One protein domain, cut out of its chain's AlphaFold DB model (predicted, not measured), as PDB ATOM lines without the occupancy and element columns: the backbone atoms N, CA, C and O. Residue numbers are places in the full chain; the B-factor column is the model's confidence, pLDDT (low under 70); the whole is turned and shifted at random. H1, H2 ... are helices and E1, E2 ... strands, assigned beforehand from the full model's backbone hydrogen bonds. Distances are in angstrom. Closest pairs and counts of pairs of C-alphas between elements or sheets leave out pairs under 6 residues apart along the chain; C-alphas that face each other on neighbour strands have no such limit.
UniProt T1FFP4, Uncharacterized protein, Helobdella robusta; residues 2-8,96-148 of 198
ATOM      1  N   VAL A   2      87.370 -15.647 -44.875       84.31
ATOM      2  CA  VAL A   2      87.433 -16.709 -45.889       84.31
ATOM      3  C   VAL A   2      86.021 -17.143 -46.276       84.31
ATOM      4  O   VAL A   2      85.200 -17.404 -45.397       84.31
ATOM      5  N   GLU A   3      85.742 -17.214 -47.572       83.88
ATOM      6  CA  GLU A   3      84.528 -17.819 -48.134       83.88
ATOM      7  C   GLU A   3      84.837 -19.238 -48.626       83.88
ATOM      8  O   GLU A   3      85.950 -19.488 -49.095       83.88
ATOM      9  N   ASN A   4      83.893 -20.175 -48.504       87.31
ATOM     10  CA  ASN A   4      84.088 -21.567 -48.902       87.31
ATOM     11  C   ASN A   4      83.136 -22.006 -50.028       87.31
ATOM     12  O   ASN A   4      81.914 -22.063 -49.882       87.31
ATOM     13  N   ASN A   5      83.736 -22.420 -51.142       86.88
ATOM     14  CA  ASN A   5      83.037 -22.850 -52.346       86.88
ATOM     15  C   ASN A   5      83.385 -24.307 -52.651       86.88
ATOM     16  O   ASN A   5      84.555 -24.652 -52.796       86.88
ATOM     17  N   LYS A   6      82.381 -25.176 -52.782       89.69
ATOM     18  CA  LYS A   6      82.563 -26.566 -53.205       89.69
ATOM     19  C   LYS A   6      82.315 -26.687 -54.703       89.69
ATOM     20  O   LYS A   6      81.197 -26.468 -55.165       89.69
ATOM     21  N   ILE A   7      83.343 -27.072 -55.446       89.75
ATOM     22  CA  ILE A   7      83.296 -27.228 -56.900       89.75
ATOM     23  C   ILE A   7      83.253 -28.712 -57.247       89.75
ATOM     24  O   ILE A   7      84.048 -29.505 -56.743       89.75
ATOM     25  N   THR A   8      82.319 -29.093 -58.115       91.06
ATOM     26  CA  THR A   8      82.231 -30.432 -58.707       91.06
ATOM     27  C   THR A   8      82.277 -30.311 -60.225       91.06
ATOM     28  O   THR A   8      81.397 -29.695 -60.828       91.06
ATOM     29  N   THR A  96      88.339 -18.897 -50.608       89.12
ATOM     30  CA  THR A  96      88.707 -17.584 -51.154       89.12
ATOM     31  C   THR A  96      88.971 -16.617 -50.000       89.12
ATOM     32  O   THR A  96      88.032 -16.273 -49.272       89.12
ATOM     33  N   PRO A  97      90.225 -16.179 -49.777       90.06
ATOM     34  CA  PRO A  97      90.538 -15.244 -48.710       90.06
ATOM     35  C   PRO A  97      90.226 -13.798 -49.120       90.06
ATOM     36  O   PRO A  97      90.542 -13.357 -50.221       90.06
ATOM     37  N   SER A  98      89.675 -13.031 -48.184       91.38
ATOM     38  CA  SER A  98      89.610 -11.570 -48.222       91.38
ATOM     39  C   SER A  98      90.449 -11.019 -47.071       91.38
ATOM     40  O   SER A  98      90.223 -11.359 -45.899       91.38
ATOM     41  N   VAL A  99      91.461 -10.224 -47.423       91.50
ATOM     42  CA  VAL A  99      92.472  -9.710 -46.494       91.50
ATOM     43  C   VAL A  99      92.163  -8.260 -46.158       91.50
ATOM     44  O   VAL A  99      92.030  -7.412 -47.035       91.50
ATOM     45  N   THR A 100      92.081  -7.985 -44.862       90.56
ATOM     46  CA  THR A 100      91.883  -6.650 -44.300       90.56
ATOM     47  C   THR A 100      92.881  -6.463 -43.172       90.56
ATOM     48  O   THR A 100      93.036  -7.368 -42.350       90.56
ATOM     49  N   GLY A 101      93.540  -5.308 -43.123       90.75
ATOM     50  CA  GLY A 101      94.531  -4.988 -42.099       90.75
ATOM     51  C   GLY A 101      94.279  -3.624 -41.469       90.75
ATOM     52  O   GLY A 101      93.739  -2.724 -42.112       90.75
ATOM     53  N   SER A 102      94.678  -3.489 -40.209       89.69
ATOM     54  CA  SER A 102      94.704  -2.229 -39.470       89.69
ATOM     55  C   SER A 102      95.874  -2.230 -38.496       89.69
ATOM     56  O   SER A 102      96.271  -3.294 -38.016       89.69
ATOM     57  N   ASP A 103      96.353  -1.045 -38.135       87.31
ATOM     58  CA  ASP A 103      97.362  -0.906 -37.089       87.31
ATOM     59  C   ASP A 103      96.832  -1.387 -35.732       87.31
ATOM     60  O   ASP A 103      95.643  -1.261 -35.411       87.31
ATOM     61  N   LEU A 104      97.732  -1.928 -34.910       83.88
ATOM     62  CA  LEU A 104      97.390  -2.355 -33.559       83.88
ATOM     63  C   LEU A 104      97.048  -1.134 -32.696       83.88
ATOM     64  O   LEU A 104      97.839  -0.204 -32.524       83.88
ATOM     65  N   GLY A 105      95.854  -1.144 -32.106       83.94
ATOM     66  CA  GLY A 105      95.409  -0.058 -31.238       83.94
ATOM     67  C   GLY A 105      96.288   0.080 -29.989       83.94
ATOM     68  O   GLY A 105      96.606  -0.908 -29.327       83.94
ATOM     69  N   ARG A 106      96.602   1.319 -29.589       81.88
ATOM     70  CA  ARG A 106      97.450   1.610 -28.412       81.88
ATOM     71  C   ARG A 106      97.012   0.903 -27.131       81.88
ATOM     72  O   ARG A 106      97.846   0.401 -26.387       81.88
ATOM     73  N   ASN A 107      95.705   0.834 -26.887       83.81
ATOM     74  CA  ASN A 107      95.152   0.175 -25.702       83.81
ATOM     75  C   ASN A 107      95.326  -1.350 -25.749       83.81
ATOM     76  O   ASN A 107      95.582  -1.963 -24.717       83.81
ATOM     77  N   PHE A 108      95.223  -1.946 -26.941       81.44
ATOM     78  CA  PHE A 108      95.425  -3.376 -27.158       81.44
ATOM     79  C   PHE A 108      96.895  -3.760 -26.944       81.44
ATOM     80  O   PHE A 108      97.187  -4.676 -26.181       81.44
ATOM     81  N   VAL A 109      97.830  -2.984 -27.505       82.00
ATOM     82  CA  VAL A 109      99.272  -3.181 -27.271       82.00
ATOM     83  C   VAL A 109      99.632  -2.965 -25.801       82.00
ATOM     84  O   VAL A 109     100.401  -3.735 -25.243       82.00
ATOM     85  N   LYS A 110      99.040  -1.967 -25.128       80.56
ATOM     86  CA  LYS A 110      99.248  -1.736 -23.688       80.56
ATOM     87  C   LYS A 110      98.763  -2.900 -22.818       80.56
ATOM     88  O   LYS A 110      99.365  -3.157 -21.780       80.56
ATOM     89  N   ALA A 111      97.701  -3.591 -23.230       79.44
ATOM     90  CA  ALA A 111      97.261  -4.817 -22.572       79.44
ATOM     91  C   ALA A 111      98.246  -5.971 -22.825       79.44
ATOM     92  O   ALA A 111      98.647  -6.624 -21.868       79.44
ATOM     93  N   MET A 112      98.705  -6.153 -24.070       75.00
ATOM     94  CA  MET A 112      99.712  -7.166 -24.421       75.00
ATOM     95  C   MET A 112     101.066  -6.938 -23.733       75.00
ATOM     96  O   MET A 112     101.704  -7.892 -23.306       75.00
ATOM     97  N   LEU A 113     101.492  -5.685 -23.549       75.00
ATOM     98  CA  LEU A 113     102.739  -5.318 -22.861       75.00
ATOM     99  C   LEU A 113     102.859  -5.922 -21.454       75.00
ATOM    100  O   LEU A 113     103.964  -6.183 -20.986       75.00
ATOM    101  N   LYS A 114     101.728  -6.171 -20.783       70.12
ATOM    102  CA  LYS A 114     101.702  -6.826 -19.472       70.12
ATOM    103  C   LYS A 114     102.166  -8.289 -19.535       70.12
ATOM    104  O   LYS A 114     102.720  -8.777 -18.553       70.12
ATOM    105  N   ASP A 115     101.982  -8.940 -20.680       70.62
ATOM    106  CA  ASP A 115     102.254 -10.363 -20.891       70.62
ATOM    107  C   ASP A 115     103.629 -10.610 -21.553       70.62
ATOM    108  O   ASP A 115     104.241 -11.649 -21.318       70.62
ATOM    109  N   PHE A 116     104.159  -9.644 -22.323       68.00
ATOM    110  CA  PHE A 116     105.450  -9.756 -23.037       68.00
ATOM    111  C   PHE A 116     106.693  -9.347 -22.217       68.00
ATOM    112  O   PHE A 116     107.823  -9.510 -22.681       68.00
ATOM    113  N   GLY A 117     106.508  -8.880 -20.978       63.41
ATOM    114  CA  GLY A 117     107.585  -8.553 -20.037       63.41
ATOM    115  C   GLY A 117     107.939  -7.056 -19.967       63.41
ATOM    116  O   GLY A 117     107.623  -6.286 -20.870       63.41
ATOM    117  N   PRO A 118     108.611  -6.611 -18.885       61.41
ATOM    118  CA  PRO A 118     108.726  -5.193 -18.513       61.41
ATOM    119  C   PRO A 118     109.641  -4.331 -19.405       61.41
ATOM    120  O   PRO A 118     109.719  -3.128 -19.181       61.41
ATOM    121  N   ASN A 119     110.327  -4.917 -20.393       66.69
ATOM    122  CA  ASN A 119     111.381  -4.248 -21.168       66.69
ATOM    123  C   ASN A 119     111.035  -3.984 -22.641       66.69
ATOM    124  O   ASN A 119     111.914  -3.547 -23.375       66.69
ATOM    125  N   GLN A 120     109.803  -4.243 -23.087       68.94
ATOM    126  CA  GLN A 120     109.398  -3.901 -24.454       68.94
ATOM    127  C   GLN A 120     108.672  -2.559 -24.491       68.94
ATOM    128  O   GLN A 120     107.826  -2.258 -23.648       68.94
ATOM    129  N   THR A 121     109.002  -1.739 -25.480       72.62
ATOM    130  CA  THR A 121     108.325  -0.469 -25.743       72.62
ATOM    131  C   THR A 121     107.160  -0.658 -26.714       72.62
ATOM    132  O   THR A 121     107.080  -1.629 -27.468       72.62
ATOM    133  N   PHE A 122     106.223   0.295 -26.709       72.69
ATOM    134  CA  PHE A 122     105.087   0.292 -27.635       72.69
ATOM    135  C   PHE A 122     105.542   0.230 -29.107       72.69
ATOM    136  O   PHE A 122     104.977  -0.525 -29.897       72.69
ATOM    137  N   GLU A 123     106.587   0.974 -29.473       74.62
ATOM    138  CA  GLU A 123     107.112   1.012 -30.844       74.62
ATOM    139  C   GLU A 123     107.777  -0.310 -31.256       74.62
ATOM    140  O   GLU A 123     107.563  -0.775 -32.376       74.62
ATOM    141  N   GLU A 124     108.498  -0.974 -30.350       73.25
ATOM    142  CA  GLU A 124     109.111  -2.287 -30.606       73.25
ATOM    143  C   GLU A 124     108.073  -3.388 -30.839       73.25
ATOM    144  O   GLU A 124     108.280  -4.264 -31.675       73.25
ATOM    145  N   ILE A 125     106.935  -3.341 -30.142       74.19
ATOM    146  CA  ILE A 125     105.861  -4.320 -30.353       74.19
ATOM    147  C   ILE A 125     105.151  -4.062 -31.675       74.19
ATOM    148  O   ILE A 125     104.915  -4.990 -32.440       74.19
ATOM    149  N   THR A 126     104.830  -2.805 -31.966       76.06
ATOM    150  CA  THR A 126     104.047  -2.468 -33.162       76.06
ATOM    151  C   THR A 126     104.850  -2.652 -34.455       76.06
ATOM    152  O   THR A 126     104.262  -2.908 -35.500       76.06
ATOM    153  N   SER A 127     106.184  -2.553 -34.397       79.25
ATOM    154  CA  SER A 127     107.068  -2.773 -35.552       79.25
ATOM    155  C   SER A 127     107.421  -4.242 -35.794       79.25
ATOM    156  O   SER A 127     107.608  -4.631 -36.945       79.25
ATOM    157  N   ASN A 128     107.487  -5.065 -34.742       81.12
ATOM    158  CA  ASN A 128     107.946  -6.454 -34.846       81.12
ATOM    159  C   ASN A 128     106.827  -7.499 -34.739       81.12
ATOM    160  O   ASN A 128     107.062  -8.669 -35.040       81.12
ATOM    161  N   GLN A 129     105.627  -7.118 -34.291       77.81
ATOM    162  CA  GLN A 129     104.515  -8.045 -34.095       77.81
ATOM    163  C   GLN A 129     103.373  -7.778 -35.072       77.81
ATOM    164  O   GLN A 129     102.986  -6.641 -35.334       77.81
ATOM    165  N   SER A 130     102.784  -8.864 -35.565       85.69
ATOM    166  CA  SER A 130     101.561  -8.840 -36.361       85.69
ATOM    167  C   SER A 130     100.554  -9.816 -35.767       85.69
ATOM    168  O   SER A 130     100.919 -10.879 -35.263       85.69
ATOM    169  N   LEU A 131      99.276  -9.442 -35.803       85.31
ATOM    170  CA  LEU A 131      98.181 -10.301 -35.372       85.31
ATOM    171  C   LEU A 131      97.406 -10.767 -36.603       85.31
ATOM    172  O   LEU A 131      96.793  -9.956 -37.297       85.31
ATOM    173  N   LEU A 132      97.416 -12.076 -36.851       91.00
ATOM    174  CA  LEU A 132      96.651 -12.698 -37.926       91.00
ATOM    175  C   LEU A 132      95.442 -13.434 -37.348       91.00
ATOM    176  O   LEU A 132      95.591 -14.437 -36.653       91.00
ATOM    177  N   THR A 133      94.244 -12.971 -37.698       89.44
ATOM    178  CA  THR A 133      92.992 -13.644 -37.329       89.44
ATOM    179  C   THR A 133      92.326 -14.219 -38.573       89.44
ATOM    180  O   THR A 133      91.910 -13.482 -39.470       89.44
ATOM    181  N   ILE A 134      92.190 -15.545 -38.618       92.94
ATOM    182  CA  ILE A 134      91.531 -16.266 -39.713       92.94
ATOM    183  C   ILE A 134      90.159 -16.732 -39.234       92.94
ATOM    184  O   ILE A 134      90.041 -17.426 -38.228       92.94
ATOM    185  N   TYR A 135      89.118 -16.351 -39.967       91.19
ATOM    186  CA  TYR A 135      87.744 -16.749 -39.687       91.19
ATOM    187  C   TYR A 135      86.920 -16.805 -40.977       91.19
ATOM    188  O   TYR A 135      87.249 -16.142 -41.971       91.19
ATOM    189  N   LEU A 136      85.849 -17.602 -40.951       90.56
ATOM    190  CA  LEU A 136      84.893 -17.715 -42.051       90.56
ATOM    191  C   LEU A 136      84.030 -16.458 -42.136       90.56
ATOM    192  O   LEU A 136      83.559 -15.954 -41.119       90.56
ATOM    193  N   SER A 137      83.809 -15.960 -43.352       86.38
ATOM    194  CA  SER A 137      82.966 -14.781 -43.573       86.38
ATOM    195  C   SER A 137      81.488 -15.075 -43.304       86.38
ATOM    196  O   SER A 137      80.753 -14.213 -42.831       86.38
ATOM    197  N   SER A 138      81.054 -16.299 -43.594       84.81
ATOM    198  CA  SER A 138      79.717 -16.814 -43.315       84.81
ATOM    199  C   SER A 138      79.787 -18.338 -43.143       84.81
ATOM    200  O   SER A 138      80.759 -18.975 -43.541       84.81
ATOM    201  N   LEU A 139      78.757 -18.936 -42.540       85.62
ATOM    202  CA  LEU A 139      78.617 -20.400 -42.431       85.62
ATOM    203  C   LEU A 139      77.942 -21.017 -43.673       85.62
ATOM    204  O   LEU A 139      77.517 -22.172 -43.645       85.62
ATOM    205  N   GLN A 140      77.787 -20.242 -44.746       84.69
ATOM    206  CA  GLN A 140      77.112 -20.669 -45.966       84.69
ATOM    207  C   GLN A 140      78.135 -21.261 -46.931       84.69
ATOM    208  O   GLN A 140      79.137 -20.624 -47.216       84.69
ATOM    209  N   CYS A 141      77.865 -22.466 -47.435       85.19
ATOM    210  CA  CYS A 141      78.702 -23.112 -48.444       85.19
ATOM    211  C   CYS A 141      78.046 -22.973 -49.818       85.19
ATOM    212  O   CYS A 141      76.911 -23.427 -49.998       85.19
ATOM    213  N   THR A 142      78.768 -22.427 -50.792       86.69
ATOM    214  CA  THR A 142      78.291 -22.354 -52.179       86.69
ATOM    215  C   THR A 142      78.683 -23.621 -52.929       86.69
ATOM    216  O   THR A 142      79.840 -24.039 -52.886       86.69
ATOM    217  N   TYR A 143      77.736 -24.236 -53.638       88.50
ATOM    218  CA  TYR A 143      77.979 -25.425 -54.458       88.50
ATOM    219  C   TYR A 143      77.952 -25.046 -55.939       88.50
ATOM    220  O   TYR A 143      76.955 -24.517 -56.425       88.50
ATOM    221  N   ILE A 144      79.035 -25.336 -56.657       87.25
ATOM    222  CA  ILE A 144      79.172 -25.093 -58.095       87.25
ATOM    223  C   ILE A 144      79.363 -26.450 -58.764       87.25
ATOM    224  O   ILE A 144      80.409 -27.079 -58.619       87.25
ATOM    225  N   THR A 145      78.344 -26.925 -59.472       88.06
ATOM    226  CA  THR A 145      78.360 -28.237 -60.127       88.06
ATOM    227  C   THR A 145      78.238 -28.069 -61.631       88.06
ATOM    228  O   THR A 145      77.248 -27.520 -62.115       88.06
ATOM    229  N   THR A 146      79.216 -28.561 -62.383       83.88
ATOM    230  CA  THR A 146      79.116 -28.633 -63.841       83.88
ATOM    231  C   THR A 146      78.235 -29.820 -64.213       83.88
ATOM    232  O   THR A 146      78.475 -30.936 -63.762       83.88
ATOM    233  N   THR A 147      77.214 -29.582 -65.033       83.19
ATOM    234  CA  THR A 147      76.324 -30.612 -65.587       83.19
ATOM    235  C   THR A 147      76.422 -30.624 -67.109       83.19
ATOM    236  O   THR A 147      76.774 -29.612 -67.720       83.19
ATOM    237  N   GLU A 148      76.117 -31.760 -67.736       81.25
ATOM    238  CA  GLU A 148      76.089 -31.830 -69.195       81.25
ATOM    239  C   GLU A 148      74.957 -30.949 -69.723       81.25
ATOM    240  O   GLU A 148      73.827 -31.030 -69.240       81.25
TER     241      GLU A 148
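What this domain is: This is residues 2 to 8 and 96 to 148 of the 198 residues of an uncharacterized protein of Helobdella robusta (UniProt T1FFP4). This is a long, thin rod, with a two-stranded ribbon of E1 and E2 toward one end and a small head of two helices, H1 and H2, at the other. Two extended stretches, residues 98 to 105 going out and residues 129 to 135 coming back, run between ribbon and head. The printed part has 60 residues, with two named helices and two named strands in the order E1, H1, H2, E2; the sheet's order is E1, E2, parallel, and the class is mixed, helices and strands. The whole is extended, with a radius of gyration of the C-alphas of 19.2 A, and the C-alphas span 65 by 18 by 15 A.

Where its parts are: Find C-alpha 2 at (87.433, -16.709, -45.889); there E1 begins, residues 2 to 8, 19.5 A from first to last C-alpha. Beyond the cut, go on from Thr 96 to C-alpha 106 at (97.450, 1.610, -28.412), where H1 begins; it takes residues 106 to 116 and is 14.9 A long. H2 follows with residues 122 to 128, 10.3 A long. E2 holds residues 136 to 145, 21.9 A from first to last C-alpha, and ends at C-alpha 145, (78.360, -28.237, -60.127).

How they stand to each other: Look first at E1 and E2, parallel neighbours with 16 degrees between their directions. C-alphas 2 and 136 face each other at 4.7 A, and C-alphas 8 and 145 at 4.7 A. N 6 and O 142 are within hydrogen-bond range at 2.8 A, and so are N 137 and O 2 at 2.9 A. E2 bends by 81 degrees at residue 139. Residues 2 to 3 of E1 also pair with residues 96 to 97, antiparallel, in a stretch too short to be named. Now move to the helices: H1 and H2 touch, and the closest C-alphas are those of Val 109 and Phe 122, 6.8 A apart. Their lines stand at 78 degrees, about perpendicular. In H2 every O i to N i+4 pair is within hydrogen-bond range; in H1 it is 5 of 7. E1 and H2 are apart, and so are H1 and E2.

The domain as a whole: The two C-alphas farthest apart are those of Pro 118 and Glu 148, at 65.9 A. Residues 9 to 95 are not printed, and C-alphas 8 and 96 are 16.2 A apart across this cut, which lies in the link from E1 to H1. The link from H1 to H2 is tight, with 5 residues, and the link from H2 to E2 is short, with 7. The mean pLDDT of the printed part is 82.4; look for values under 70 at residues 116 to 120, of which 116 belongs to H1.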